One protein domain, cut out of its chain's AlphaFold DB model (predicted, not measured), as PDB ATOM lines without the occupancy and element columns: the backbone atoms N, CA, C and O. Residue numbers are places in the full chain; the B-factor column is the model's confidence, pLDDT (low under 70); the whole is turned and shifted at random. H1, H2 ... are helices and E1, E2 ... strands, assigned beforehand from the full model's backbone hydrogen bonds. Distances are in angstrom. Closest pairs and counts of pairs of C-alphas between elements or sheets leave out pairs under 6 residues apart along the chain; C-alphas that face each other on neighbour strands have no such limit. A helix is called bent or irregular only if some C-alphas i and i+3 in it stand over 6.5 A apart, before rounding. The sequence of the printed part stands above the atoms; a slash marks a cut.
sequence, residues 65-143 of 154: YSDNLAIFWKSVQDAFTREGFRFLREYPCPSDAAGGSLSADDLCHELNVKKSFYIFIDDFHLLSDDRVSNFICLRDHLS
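AT A GLANCE: This is residues 65 to 143 of the 154 residues of an uncharacterized protein of Ruminococcus sp. AM58-7XD (UniProt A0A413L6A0). The two long helices H1 and H3, the short helices H2 and H4 and the lone strand E1 stand in a loose ring round a middle that holds no named element. H1, H3 and H4 run roughly along the same axis and E1 runs back the other way, while H5 ends the printed part on the outside of the ring and residues 112 to 118 stick out at one end. The printed part has 79 residues, with five named helices and one named strand in the order H1, H2, H3, E1, H4, H5, and its class is mostly helix. It is compact, with a radius of gyration of the C-alphas of 12.4 A, and spans 34 by 28 by 22 A.

HOW THE PARTS SIT: H1, residues 69 to 82, touches H2, residues 87 to 90, with its residues 77 to 81 alone; the closest C-alphas, those of Gln 77 and Leu 88, are 5.5 A apart. H2 and H3, residues 97 to 110, are near each other, with 8.2 A between their closest C-alphas. H1 and H3 are apart. E1, residues 116 to 122, pairs with no named strand and is apart from H1 and H3. H4, residues 130 to 137, touches H3 at residues 97 to 101 of H3 alone; the closest C-alphas, those of Gly 100 and Phe 135, are 5.9 A apart. H3 and H4 run the same way at a steep tilt of 37 degrees, only just steep. H4 and H5, residues 139 to 143, meet only through their link, and H5 is near H3. In H1, H3, H4 and H5 every O i to N i+4 pair is within hydrogen-bond range; H2 is too short for such a pair, and its one O i to N i+3 pair is within range.

IN THESE COORDINATES: H1 begins at C-alpha 69, (30.014, 138.645, -25.201), and measures 19.8 A from first to last C-alpha. H2 has four residues and is neither bent nor irregular, but only just: C-alphas 87 and 90 are 6.4 A apart. H3 measures 19.7 A. E1 measures 19.5 A and begins at C-alpha 116, (33.981, 144.135, 1.385). H4 measures 10.3 A. H5 has five residues and ends at C-alpha 143, (31.960, 157.656, -7.651).

THE WHOLE: The two C-alphas farthest apart, those of Lys 114 and Ser 128, are 34.5 A from each other. The printed part has no cut. The links H1 to H2, H3 to E1 and H4 to H5 are tight, those from H2 to H3 and from E1 to H4 are short, and no link is long. The mean pLDDT of the printed part is 82.1; residues 113 to 114 and 137 to 143 are under 70, and the mean of H5 is 44.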
ATOM      1  N   TYR A  65      37.253 133.771 -21.559       90.56
ATOM      2  CA  TYR A  65      37.714 132.671 -22.416       90.56
ATOM      3  C   TYR A  65      37.818 133.055 -23.896       90.56
ATOM      4  O   TYR A  65      38.538 132.402 -24.648       90.56
ATOM      5  N   SER A  66      37.082 134.082 -24.326       90.62
ATOM      6  CA  SER A  66      37.041 134.572 -25.704       90.62
ATOM      7  C   SER A  66      36.444 135.981 -25.763       90.62
ATOM      8  O   SER A  66      35.971 136.501 -24.752       90.62
ATOM      9  N   ASP A  67      36.415 136.560 -26.961       89.94
ATOM     10  CA  ASP A  67      35.768 137.835 -27.288       89.94
ATOM     11  C   ASP A  67      34.232 137.735 -27.411       89.94
ATOM     12  O   ASP A  67      33.552 138.728 -27.675       89.94
ATOM     13  N   ASN A  68      33.653 136.549 -27.207       90.38
ATOM     14  CA  ASN A  68      32.217 136.340 -27.323       90.38
ATOM     15  C   ASN A  68      31.482 136.868 -26.082       90.38
ATOM     16  O   ASN A  68      31.509 136.260 -25.007       90.38
ATOM     17  N   LEU A  69      30.741 137.961 -26.267       87.94
ATOM     18  CA  LEU A  69      30.014 138.645 -25.201       87.94
ATOM     19  C   LEU A  69      28.990 137.754 -24.475       87.94
ATOM     20  O   LEU A  69      28.829 137.876 -23.263       87.94
ATOM     21  N   ALA A  70      28.327 136.824 -25.168       89.69
ATOM     22  CA  ALA A  70      27.370 135.916 -24.531       89.69
ATOM     23  C   ALA A  70      28.072 134.914 -23.599       89.69
ATOM     24  O   ALA A  70      27.574 134.624 -22.510       89.69
ATOM     25  N   ILE A  71      29.251 134.420 -23.997       91.38
ATOM     26  CA  ILE A  71      30.083 133.537 -23.164       91.38
ATOM     27  C   ILE A  71      30.624 134.308 -21.956       91.38
ATOM     28  O   ILE A  71      30.603 133.794 -20.833       91.38
ATOM     29  N   PHE A  72      31.064 135.550 -22.164       91.56
ATOM     30  CA  PHE A  72      31.481 136.429 -21.076       91.56
ATOM     31  C   PHE A  72      30.343 136.675 -20.086       91.56
ATOM     32  O   PHE A  72      30.503 136.406 -18.898       91.56
ATOM     33  N   TRP A  73      29.171 137.097 -20.567       91.69
ATOM     34  CA  TRP A  73      28.014 137.361 -19.716       91.69
ATOM     35  C   TRP A  73      27.590 136.125 -18.926       91.69
ATOM     36  O   TRP A  73      27.353 136.202 -17.721       91.69
ATOM     37  N   LYS A  74      27.596 134.952 -19.562       92.94
ATOM     38  CA  LYS A  74      27.339 133.693 -18.865       92.94
ATOM     39  C   LYS A  74      28.359 133.435 -17.749       92.94
ATOM     40  O   LYS A  74      27.980 133.031 -16.650       92.94
ATOM     41  N   SER A  75      29.634 133.724 -18.001       93.44
ATOM     42  CA  SER A  75      30.707 133.599 -17.006       93.44
ATOM     43  C   SER A  75      30.519 134.562 -15.828       93.44
ATOM     44  O   SER A  75      30.752 134.161 -14.686       93.44
ATOM     45  N   VAL A  76      30.042 135.788 -16.083       92.69
ATOM     46  CA  VAL A  76      29.633 136.761 -15.053       92.69
ATOM     47  C   VAL A  76      28.494 136.174 -14.211       92.69
ATOM     48  O   VAL A  76      28.653 136.000 -13.004       92.69
ATOM     49  N   GLN A  77      27.378 135.784 -14.831       93.06
ATOM     50  CA  GLN A  77      26.211 135.230 -14.128       93.06
ATOM     51  C   GLN A  77      26.564 134.013 -13.261       93.06
ATOM     52  O   GLN A  77      26.104 133.887 -12.119       93.06
ATOM     53  N   ASP A  78      27.386 133.107 -13.790       94.75
ATOM     54  CA  ASP A  78      27.815 131.910 -13.074       94.75
ATOM     55  C   ASP A  78      28.750 132.252 -11.907       94.75
ATOM     56  O   ASP A  78      28.644 131.627 -10.852       94.75
ATOM     57  N   ALA A  79      29.627 133.251 -12.054       94.56
ATOM     58  CA  ALA A  79      30.492 133.730 -10.975       94.56
ATOM     59  C   ALA A  79      29.694 134.318  -9.811       94.56
ATOM     60  O   ALA A  79      29.898 133.911  -8.671       94.56
ATOM     61  N   PHE A  80      28.738 135.196 -10.101       92.44
ATOM     62  CA  PHE A  80      27.860 135.765  -9.080       92.44
ATOM     63  C   PHE A  80      27.004 134.695  -8.402       92.44
ATOM     64  O   PHE A  80      26.904 134.666  -7.175       92.44
ATOM     65  N   THR A  81      26.466 133.745  -9.175       93.19
ATOM     66  CA  THR A  81      25.660 132.664  -8.596       93.19
ATOM     67  C   THR A  81      26.471 131.782  -7.645       93.19
ATOM     68  O   THR A  81      25.927 131.336  -6.634       93.19
ATOM     69  N   ARG A  82      27.749 131.506  -7.952       93.56
ATOM     70  CA  ARG A  82      28.631 130.714  -7.073       93.56
ATOM     71  C   ARG A  82      28.781 131.347  -5.691       93.56
ATOM     72  O   ARG A  82      28.771 130.618  -4.707       93.56
ATOM     73  N   GLU A  83      28.806 132.674  -5.631       91.00
ATOM     74  CA  GLU A  83      28.891 133.441  -4.384       91.00
ATOM     75  C   GLU A  83      27.515 133.732  -3.749       91.00
ATOM     76  O   GLU A  83      27.414 134.456  -2.764       91.00
ATOM     77  N   GLY A  84      26.434 133.148  -4.285       89.69
ATOM     78  CA  GLY A  84      25.076 133.251  -3.737       89.69
ATOM     79  C   GLY A  84      24.205 134.349  -4.357       89.69
ATOM     80  O   GLY A  84      23.002 134.381  -4.097       89.69
ATOM     81  N   PHE A  85      24.755 135.185  -5.236       88.19
ATOM     82  CA  PHE A  85      24.029 136.264  -5.904       88.19
ATOM     83  C   PHE A  85      23.359 135.753  -7.182       88.19
ATOM     84  O   PHE A  85      24.000 135.550  -8.214       88.19
ATOM     85  N   ARG A  86      22.049 135.504  -7.123       89.38
ATOM     86  CA  ARG A  86      21.302 134.906  -8.245       89.38
ATOM     87  C   ARG A  86      20.613 135.914  -9.159       89.38
ATOM     88  O   ARG A  86      20.201 135.511 -10.242       89.38
ATOM     89  N   PHE A  87      20.519 137.181  -8.756       86.19
ATOM     90  CA  PHE A  87      19.753 138.205  -9.471       86.19
ATOM     91  C   PHE A  87      20.185 138.345 -10.941       86.19
ATOM     92  O   PHE A  87      19.334 138.345 -11.822       86.19
ATOM     93  N   LEU A  88      21.493 138.311 -11.239       87.88
ATOM     94  CA  LEU A  88      22.004 138.447 -12.611       87.88
ATOM     95  C   LEU A  88      21.570 137.332 -13.571       87.88
ATOM     96  O   LEU A  88      21.677 137.522 -14.780       87.88
ATOM     97  N   ARG A  89      21.096 136.172 -13.091       87.88
ATOM     98  CA  ARG A  89      20.693 135.060 -13.976       87.88
ATOM     99  C   ARG A  89      19.560 135.427 -14.924       87.88
ATOM    100  O   ARG A  89      19.502 134.877 -16.020       87.88
ATOM    101  N   GLU A  90      18.672 136.308 -14.486       85.69
ATOM    102  CA  GLU A  90      17.497 136.721 -15.255       85.69
ATOM    103  C   GLU A  90      17.786 137.946 -16.132       85.69
ATOM    104  O   GLU A  90      17.014 138.250 -17.038       85.69
ATOM    105  N   TYR A  91      18.931 138.606 -15.924       85.69
ATOM    106  CA  TYR A  91      19.335 139.760 -16.717       85.69
ATOM    107  C   TYR A  91      19.935 139.313 -18.058       85.69
ATOM    108  O   TYR A  91      20.888 138.519 -18.075       85.69
ATOM    109  N   PRO A  92      19.429 139.821 -19.197       87.44
ATOM    110  CA  PRO A  92      20.123 139.678 -20.466       87.44
ATOM    111  C   PRO A  92      21.448 140.447 -20.422       87.44
ATOM    112  O   PRO A  92      21.613 141.379 -19.636       87.44
ATOM    113  N   CYS A  93      22.388 140.078 -21.293       87.38
ATOM    114  CA  CYS A  93      23.611 140.858 -21.431       87.38
ATOM    115  C   CYS A  93      23.251 142.292 -21.847       87.38
ATOM    116  O   CYS A  93      22.557 142.449 -22.860       87.38
ATOM    117  N   PRO A  94      23.732 143.323 -21.130       84.31
ATOM    118  CA  PRO A  94      23.491 144.705 -21.514       84.31
ATOM    119  C   PRO A  94      23.946 144.968 -22.951       84.31
ATOM    120  O   PRO A  94      25.073 144.641 -23.328       84.31
ATOM    121  N   SER A  95      23.061 145.544 -23.763       84.25
ATOM    122  CA  SER A  95      23.347 145.890 -25.160       84.25
ATOM    123  C   SER A  95      23.703 147.363 -25.356       84.25
ATOM    124  O   SER A  95      24.280 147.706 -26.388       84.25
ATOM    125  N   ASP A  96      23.368 148.216 -24.387       81.56
ATOM    126  CA  ASP A  96      23.558 149.663 -24.413       81.56
ATOM    127  C   ASP A  96      23.973 150.222 -23.035       81.56
ATOM    128  O   ASP A  96      24.008 149.518 -22.023       81.56
ATOM    129  N   ALA A  97      24.316 151.513 -23.000       78.88
ATOM    130  CA  ALA A  97      24.768 152.183 -21.781       78.88
ATOM    131  C   ALA A  97      23.671 152.284 -20.707       78.88
ATOM    132  O   ALA A  97      23.978 152.247 -19.517       78.88
ATOM    133  N   ALA A  98      22.400 152.392 -21.109       82.00
ATOM    134  CA  ALA A  98      21.274 152.477 -20.184       82.00
ATOM    135  C   ALA A  98      21.052 151.145 -19.452       82.00
ATOM    136  O   ALA A  98      21.009 151.125 -18.223       82.00
ATOM    137  N   GLY A  99      21.006 150.028 -20.186       82.38
ATOM    138  CA  GLY A  99      20.927 148.689 -19.600       82.38
ATOM    139  C   GLY A  99      22.164 148.343 -18.771       82.38
ATOM    140  O   GLY A  99      22.054 147.666 -17.747       82.38
ATOM    141  N   GLY A 100      23.331 148.864 -19.168       81.69
ATOM    142  CA  GLY A 100      24.555 148.786 -18.377       81.69
ATOM    143  C   GLY A 100      24.441 149.534 -17.047       81.69
ATOM    144  O   GLY A 100      24.705 148.970 -15.993       81.69
ATOM    145  N   SER A 101      23.982 150.783 -17.077       80.19
ATOM    146  CA  SER A 101      23.799 151.591 -15.864       80.19
ATOM    147  C   SER A 101      22.823 150.931 -14.891       80.19
ATOM    148  O   SER A 101      23.154 150.760 -13.726       80.19
ATOM    149  N   LEU A 102      21.672 150.468 -15.392       83.19
ATOM    150  CA  LEU A 102      20.665 149.782 -14.580       83.19
ATOM    151  C   LEU A 102      21.235 148.526 -13.906       83.19
ATOM    152  O   LEU A 102      21.138 148.374 -12.694       83.19
ATOM    153  N   SER A 103      21.920 147.672 -14.676       82.56
ATOM    154  CA  SER A 103      22.565 146.468 -14.133       82.56
ATOM    155  C   SER A 103      23.620 146.796 -13.071       82.56
ATOM    156  O   SER A 103      23.803 146.025 -12.132       82.56
ATOM    157  N   ALA A 104      24.344 147.909 -13.227       79.75
ATOM    158  CA  ALA A 104      25.346 148.357 -12.266       79.75
ATOM    159  C   ALA A 104      24.710 148.902 -10.977       79.75
ATOM    160  O   ALA A 104      25.206 148.601  -9.892       79.75
ATOM    161  N   ASP A 105      23.609 149.645 -11.084       81.81
ATOM    162  CA  ASP A 105      22.858 150.155  -9.933       81.81
ATOM    163  C   ASP A 105      22.237 149.007  -9.127       81.81
ATOM    164  O   ASP A 105      22.410 148.946  -7.908       81.81
ATOM    165  N   ASP A 106      21.606 148.043  -9.804       82.88
ATOM    166  CA  ASP A 106      21.039 146.848  -9.169       82.88
ATOM    167  C   ASP A 106      22.135 145.993  -8.522       82.88
ATOM    168  O   ASP A 106      21.994 145.529  -7.392       82.88
ATOM    169  N   LEU A 107      23.281 145.850  -9.195       83.50
ATOM    170  CA  LEU A 107      24.465 145.212  -8.628       83.50
ATOM    171  C   LEU A 107      24.933 145.930  -7.357       83.50
ATOM    172  O   LEU A 107      25.232 145.268  -6.368       83.50
ATOM    173  N   CYS A 108      25.003 147.261  -7.357       80.50
ATOM    174  CA  CYS A 108      25.365 148.032  -6.170       80.50
ATOM    175  C   CYS A 108      24.340 147.879  -5.043       80.50
ATOM    176  O   CYS A 108      24.742 147.818  -3.884       80.50
ATOM    177  N   HIS A 109      23.048 147.785  -5.363       83.06
ATOM    178  CA  HIS A 109      21.988 147.553  -4.384       83.06
ATOM    179  C   HIS A 109      22.105 146.168  -3.736       83.06
ATOM    180  O   HIS A 109      22.128 146.059  -2.509       83.06
ATOM    181  N   GLU A 110      22.256 145.123  -4.545       81.00
ATOM    182  CA  GLU A 110      22.396 143.735  -4.088       81.00
ATOM    183  C   GLU A 110      23.715 143.500  -3.337       81.00
ATOM    184  O   GLU A 110      23.766 142.753  -2.357       81.00
ATOM    185  N   LEU A 111      24.791 144.176  -3.757       78.81
ATOM    186  CA  LEU A 111      26.087 144.159  -3.078       78.81
ATOM    187  C   LEU A 111      26.181 145.150  -1.913       78.81
ATOM    188  O   LEU A 111      27.244 145.221  -1.291       78.81
ATOM    189  N   ASN A 112      25.114 145.876  -1.562       73.56
ATOM    190  CA  ASN A 112      25.072 146.765  -0.395       73.56
ATOM    191  C   ASN A 112      24.983 145.974   0.928       73.56
ATOM    192  O   ASN A 112      24.164 146.226   1.815       73.56
ATOM    193  N   VAL A 113      25.830 144.958   1.046       62.28
ATOM    194  CA  VAL A 113      26.043 144.119   2.216       62.28
ATOM    195  C   VAL A 113      27.195 144.704   3.032       62.28
ATOM    196  O   VAL A 113      28.118 145.305   2.496       62.28
ATOM    197  N   LYS A 114      27.189 144.490   4.355       60.41
ATOM    198  CA  LYS A 114      28.209 144.982   5.313       60.41
ATOM    199  C   LYS A 114      29.626 144.387   5.125       60.41
ATOM    200  O   LYS A 114      30.421 144.419   6.062       60.41
ATOM    201  N   LYS A 115      29.929 143.791   3.971       75.94
ATOM    202  CA  LYS A 115      31.149 143.026   3.687       75.94
ATOM    203  C   LYS A 115      31.862 143.648   2.494       75.94
ATOM    204  O   LYS A 115      31.212 144.033   1.525       75.94
ATOM    205  N   SER A 116      33.188 143.710   2.541       83.31
ATOM    206  CA  SER A 116      33.981 144.135   1.385       83.31
ATOM    207  C   SER A 116      33.817 143.132   0.236       83.31
ATOM    208  O   SER A 116      33.640 141.932   0.470       83.31
ATOM    209  N   PHE A 117      33.906 143.598  -1.010       88.00
ATOM    210  CA  PHE A 117      33.852 142.739  -2.192       88.00
ATOM    211  C   PHE A 117      34.972 143.070  -3.182       88.00
ATOM    212  O   PHE A 117      35.275 144.237  -3.424       88.00
ATOM    213  N   TYR A 118      35.557 142.036  -3.790       91.56
ATOM    214  CA  TYR A 118      36.437 142.168  -4.952       91.56
ATOM    215  C   TYR A 118      35.860 141.397  -6.130       91.56
ATOM    216  O   TYR A 118      35.503 140.225  -6.007       91.56
ATOM    217  N   ILE A 119      35.842 142.044  -7.292       92.38
ATOM    218  CA  ILE A 119      35.579 141.390  -8.570       92.38
ATOM    219  C   ILE A 119      36.925 141.230  -9.270       92.38
ATOM    220  O   ILE A 119      37.577 142.219  -9.601       92.38
ATOM    221  N   PHE A 120      37.354 139.988  -9.474       95.00
ATOM    222  CA  PHE A 120      38.586 139.679 -10.194       95.00
ATOM    223  C   PHE A 120      38.251 139.132 -11.580       95.00
ATOM    224  O   PHE A 120      37.723 138.025 -11.700       95.00
ATOM    225  N   ILE A 121      38.566 139.918 -12.611       94.31
ATOM    226  CA  ILE A 121      38.393 139.544 -14.016       94.31
ATOM    227  C   ILE A 121      39.745 139.090 -14.570       94.31
ATOM    228  O   ILE A 121      40.661 139.896 -14.733       94.31
ATOM    229  N   ASP A 122      39.872 137.793 -14.831       94.06
ATOM    230  CA  ASP A 122      41.086 137.175 -15.366       94.06
ATOM    231  C   ASP A 122      41.049 137.169 -16.900       94.06
ATOM    232  O   ASP A 122      39.991 136.975 -17.500       94.06
ATOM    233  N   ASP A 123      42.206 137.393 -17.525       92.50
ATOM    234  CA  ASP A 123      42.375 137.446 -18.985       92.50
ATOM    235  C   ASP A 123      41.457 138.444 -19.728       92.50
ATOM    236  O   ASP A 123      41.095 138.244 -20.884       92.50
ATOM    237  N   PHE A 124      41.162 139.593 -19.103       91.00
ATOM    238  CA  PHE A 124      40.312 140.653 -19.675       91.00
ATOM    239  C   PHE A 124      40.710 141.103 -21.094       91.00
ATOM    240  O   PHE A 124      39.848 141.427 -21.899       91.00
ATOM    241  N   HIS A 125      42.004 141.067 -21.421       89.00
ATOM    242  CA  HIS A 125      42.538 141.415 -22.744       89.00
ATOM    243  C   HIS A 125      41.993 140.567 -23.910       89.00
ATOM    244  O   HIS A 125      42.212 140.928 -25.061       89.00
ATOM    245  N   LEU A 126      41.329 139.440 -23.632       90.00
ATOM    246  CA  LEU A 126      40.650 138.631 -24.647       90.00
ATOM    247  C   LEU A 126      39.315 139.244 -25.103       90.00
ATOM    248  O   LEU A 126      38.796 138.842 -26.141       90.00
ATOM    249  N   LEU A 127      38.754 140.201 -24.354       88.38
ATOM    250  CA  LEU A 127      37.579 140.959 -24.777       88.38
ATOM    251  C   LEU A 127      38.011 142.142 -25.639       88.38
ATOM    252  O   LEU A 127      38.720 143.032 -25.179       88.38
ATOM    253  N   SER A 128      37.516 142.165 -26.872       83.31
ATOM    254  CA  SER A 128      37.724 143.271 -27.816       83.31
ATOM    255  C   SER A 128      36.510 144.200 -27.917       83.31
ATOM    256  O   SER A 128      36.537 145.174 -28.659       83.31
ATOM    257  N   ASP A 129      35.415 143.873 -27.223       79.75
ATOM    258  CA  ASP A 129      34.165 144.626 -27.287       79.75
ATOM    259  C   ASP A 129      34.182 145.799 -26.300       79.75
ATOM    260  O   ASP A 129      34.108 145.618 -25.080       79.75
ATOM    261  N   ASP A 130      34.233 147.016 -26.843       77.50
ATOM    262  CA  ASP A 130      34.295 148.256 -26.067       77.50
ATOM    263  C   ASP A 130      33.111 148.437 -25.113       77.50
ATOM    264  O   ASP A 130      33.232 149.149 -24.115       77.50
ATOM    265  N   ARG A 131      31.967 147.782 -25.356       74.19
ATOM    266  CA  ARG A 131      30.807 147.868 -24.456       74.19
ATOM    267  C   ARG A 131      31.130 147.332 -23.068       74.19
ATOM    268  O   ARG A 131      30.641 147.887 -22.087       74.19
ATOM    269  N   VAL A 132      31.972 146.303 -22.969       76.69
ATOM    270  CA  VAL A 132      32.371 145.740 -21.670       76.69
ATOM    271  C   VAL A 132      33.305 146.696 -20.939       76.69
ATOM    272  O   VAL A 132      33.099 146.971 -19.758       76.69
ATOM    273  N   SER A 133      34.293 147.247 -21.644       75.38
ATOM    274  CA  SER A 133      35.201 148.257 -21.095       75.38
ATOM    275  C   SER A 133      34.428 149.489 -20.623       75.38
ATOM    276  O   SER A 133      34.628 149.948 -19.503       75.38
ATOM    277  N   ASN A 134      33.475 149.966 -21.425       73.19
ATOM    278  CA  ASN A 134      32.615 151.091 -21.071       73.19
ATOM    279  C   ASN A 134      31.750 150.784 -19.848       73.19
ATOM    280  O   ASN A 134      31.647 151.632 -18.974       73.19
ATOM    281  N   PHE A 135      31.178 149.582 -19.744       73.38
ATOM    282  CA  PHE A 135      30.404 149.160 -18.574       73.38
ATOM    283  C   PHE A 135      31.250 149.138 -17.293       73.38
ATOM    284  O   PHE A 135      30.828 149.666 -16.265       73.38
ATOM    285  N   ILE A 136      32.459 148.569 -17.350       73.38
ATOM    286  CA  ILE A 136      33.370 148.497 -16.198       73.38
ATOM    287  C   ILE A 136      33.830 149.903 -15.782       73.38
ATOM    288  O   ILE A 136      33.845 150.215 -14.590       73.38
ATOM    289  N   CYS A 137      34.157 150.762 -16.751       66.12
ATOM    290  CA  CYS A 137      34.624 152.130 -16.511       66.12
ATOM    291  C   CYS A 137      33.498 153.123 -16.180       66.12
ATOM    292  O   CYS A 137      33.773 154.194 -15.641       66.12
ATOM    293  N   LEU A 138      32.226 152.799 -16.444       58.56
ATOM    294  CA  LEU A 138      31.088 153.683 -16.148       58.56
ATOM    295  C   LEU A 138      30.998 154.032 -14.651       58.56
ATOM    296  O   LEU A 138      30.483 155.088 -14.283       58.56
ATOM    297  N   ARG A 139      31.576 153.193 -13.783       51.25
ATOM    298  CA  ARG A 139      31.672 153.453 -12.343       51.25
ATOM    299  C   ARG A 139      32.543 154.649 -11.961       51.25
ATOM    300  O   ARG A 139      32.288 155.209 -10.894       51.25
ATOM    301  N   ASP A 140      33.486 155.087 -12.794       48.34
ATOM    302  CA  ASP A 140      34.263 156.297 -12.489       48.34
ATOM    303  C   ASP A 140      33.352 157.539 -12.417       48.34
ATOM    304  O   ASP A 140      33.569 158.415 -11.585       48.34
ATOM    305  N   HIS A 141      32.241 157.557 -13.167       39.94
ATOM    306  CA  HIS A 141      31.245 158.638 -13.121       39.94
ATOM    307  C   HIS A 141      30.216 158.494 -11.979       39.94
ATOM    308  O   HIS A 141      29.541 159.462 -11.623       39.94
ATOM    309  N   LEU A 142      30.075 157.304 -11.383       38.59
ATOM    310  CA  LEU A 142      29.171 157.062 -10.246       38.59
ATOM    311  C   LEU A 142      29.851 157.326  -8.892       38.59
ATOM    312  O   LEU A 142      29.176 157.681  -7.921       38.59
ATOM    313  N   SER A 143      31.184 157.234  -8.827       40.84
ATOM    314  CA  SER A 143      31.960 157.656  -7.651       40.84
ATOM    315  C   SER A 143      31.855 159.165  -7.391       40.84
ATOM    316  O   SER A 143      31.931 159.586  -6.240       40.84
TER     317      SER A 143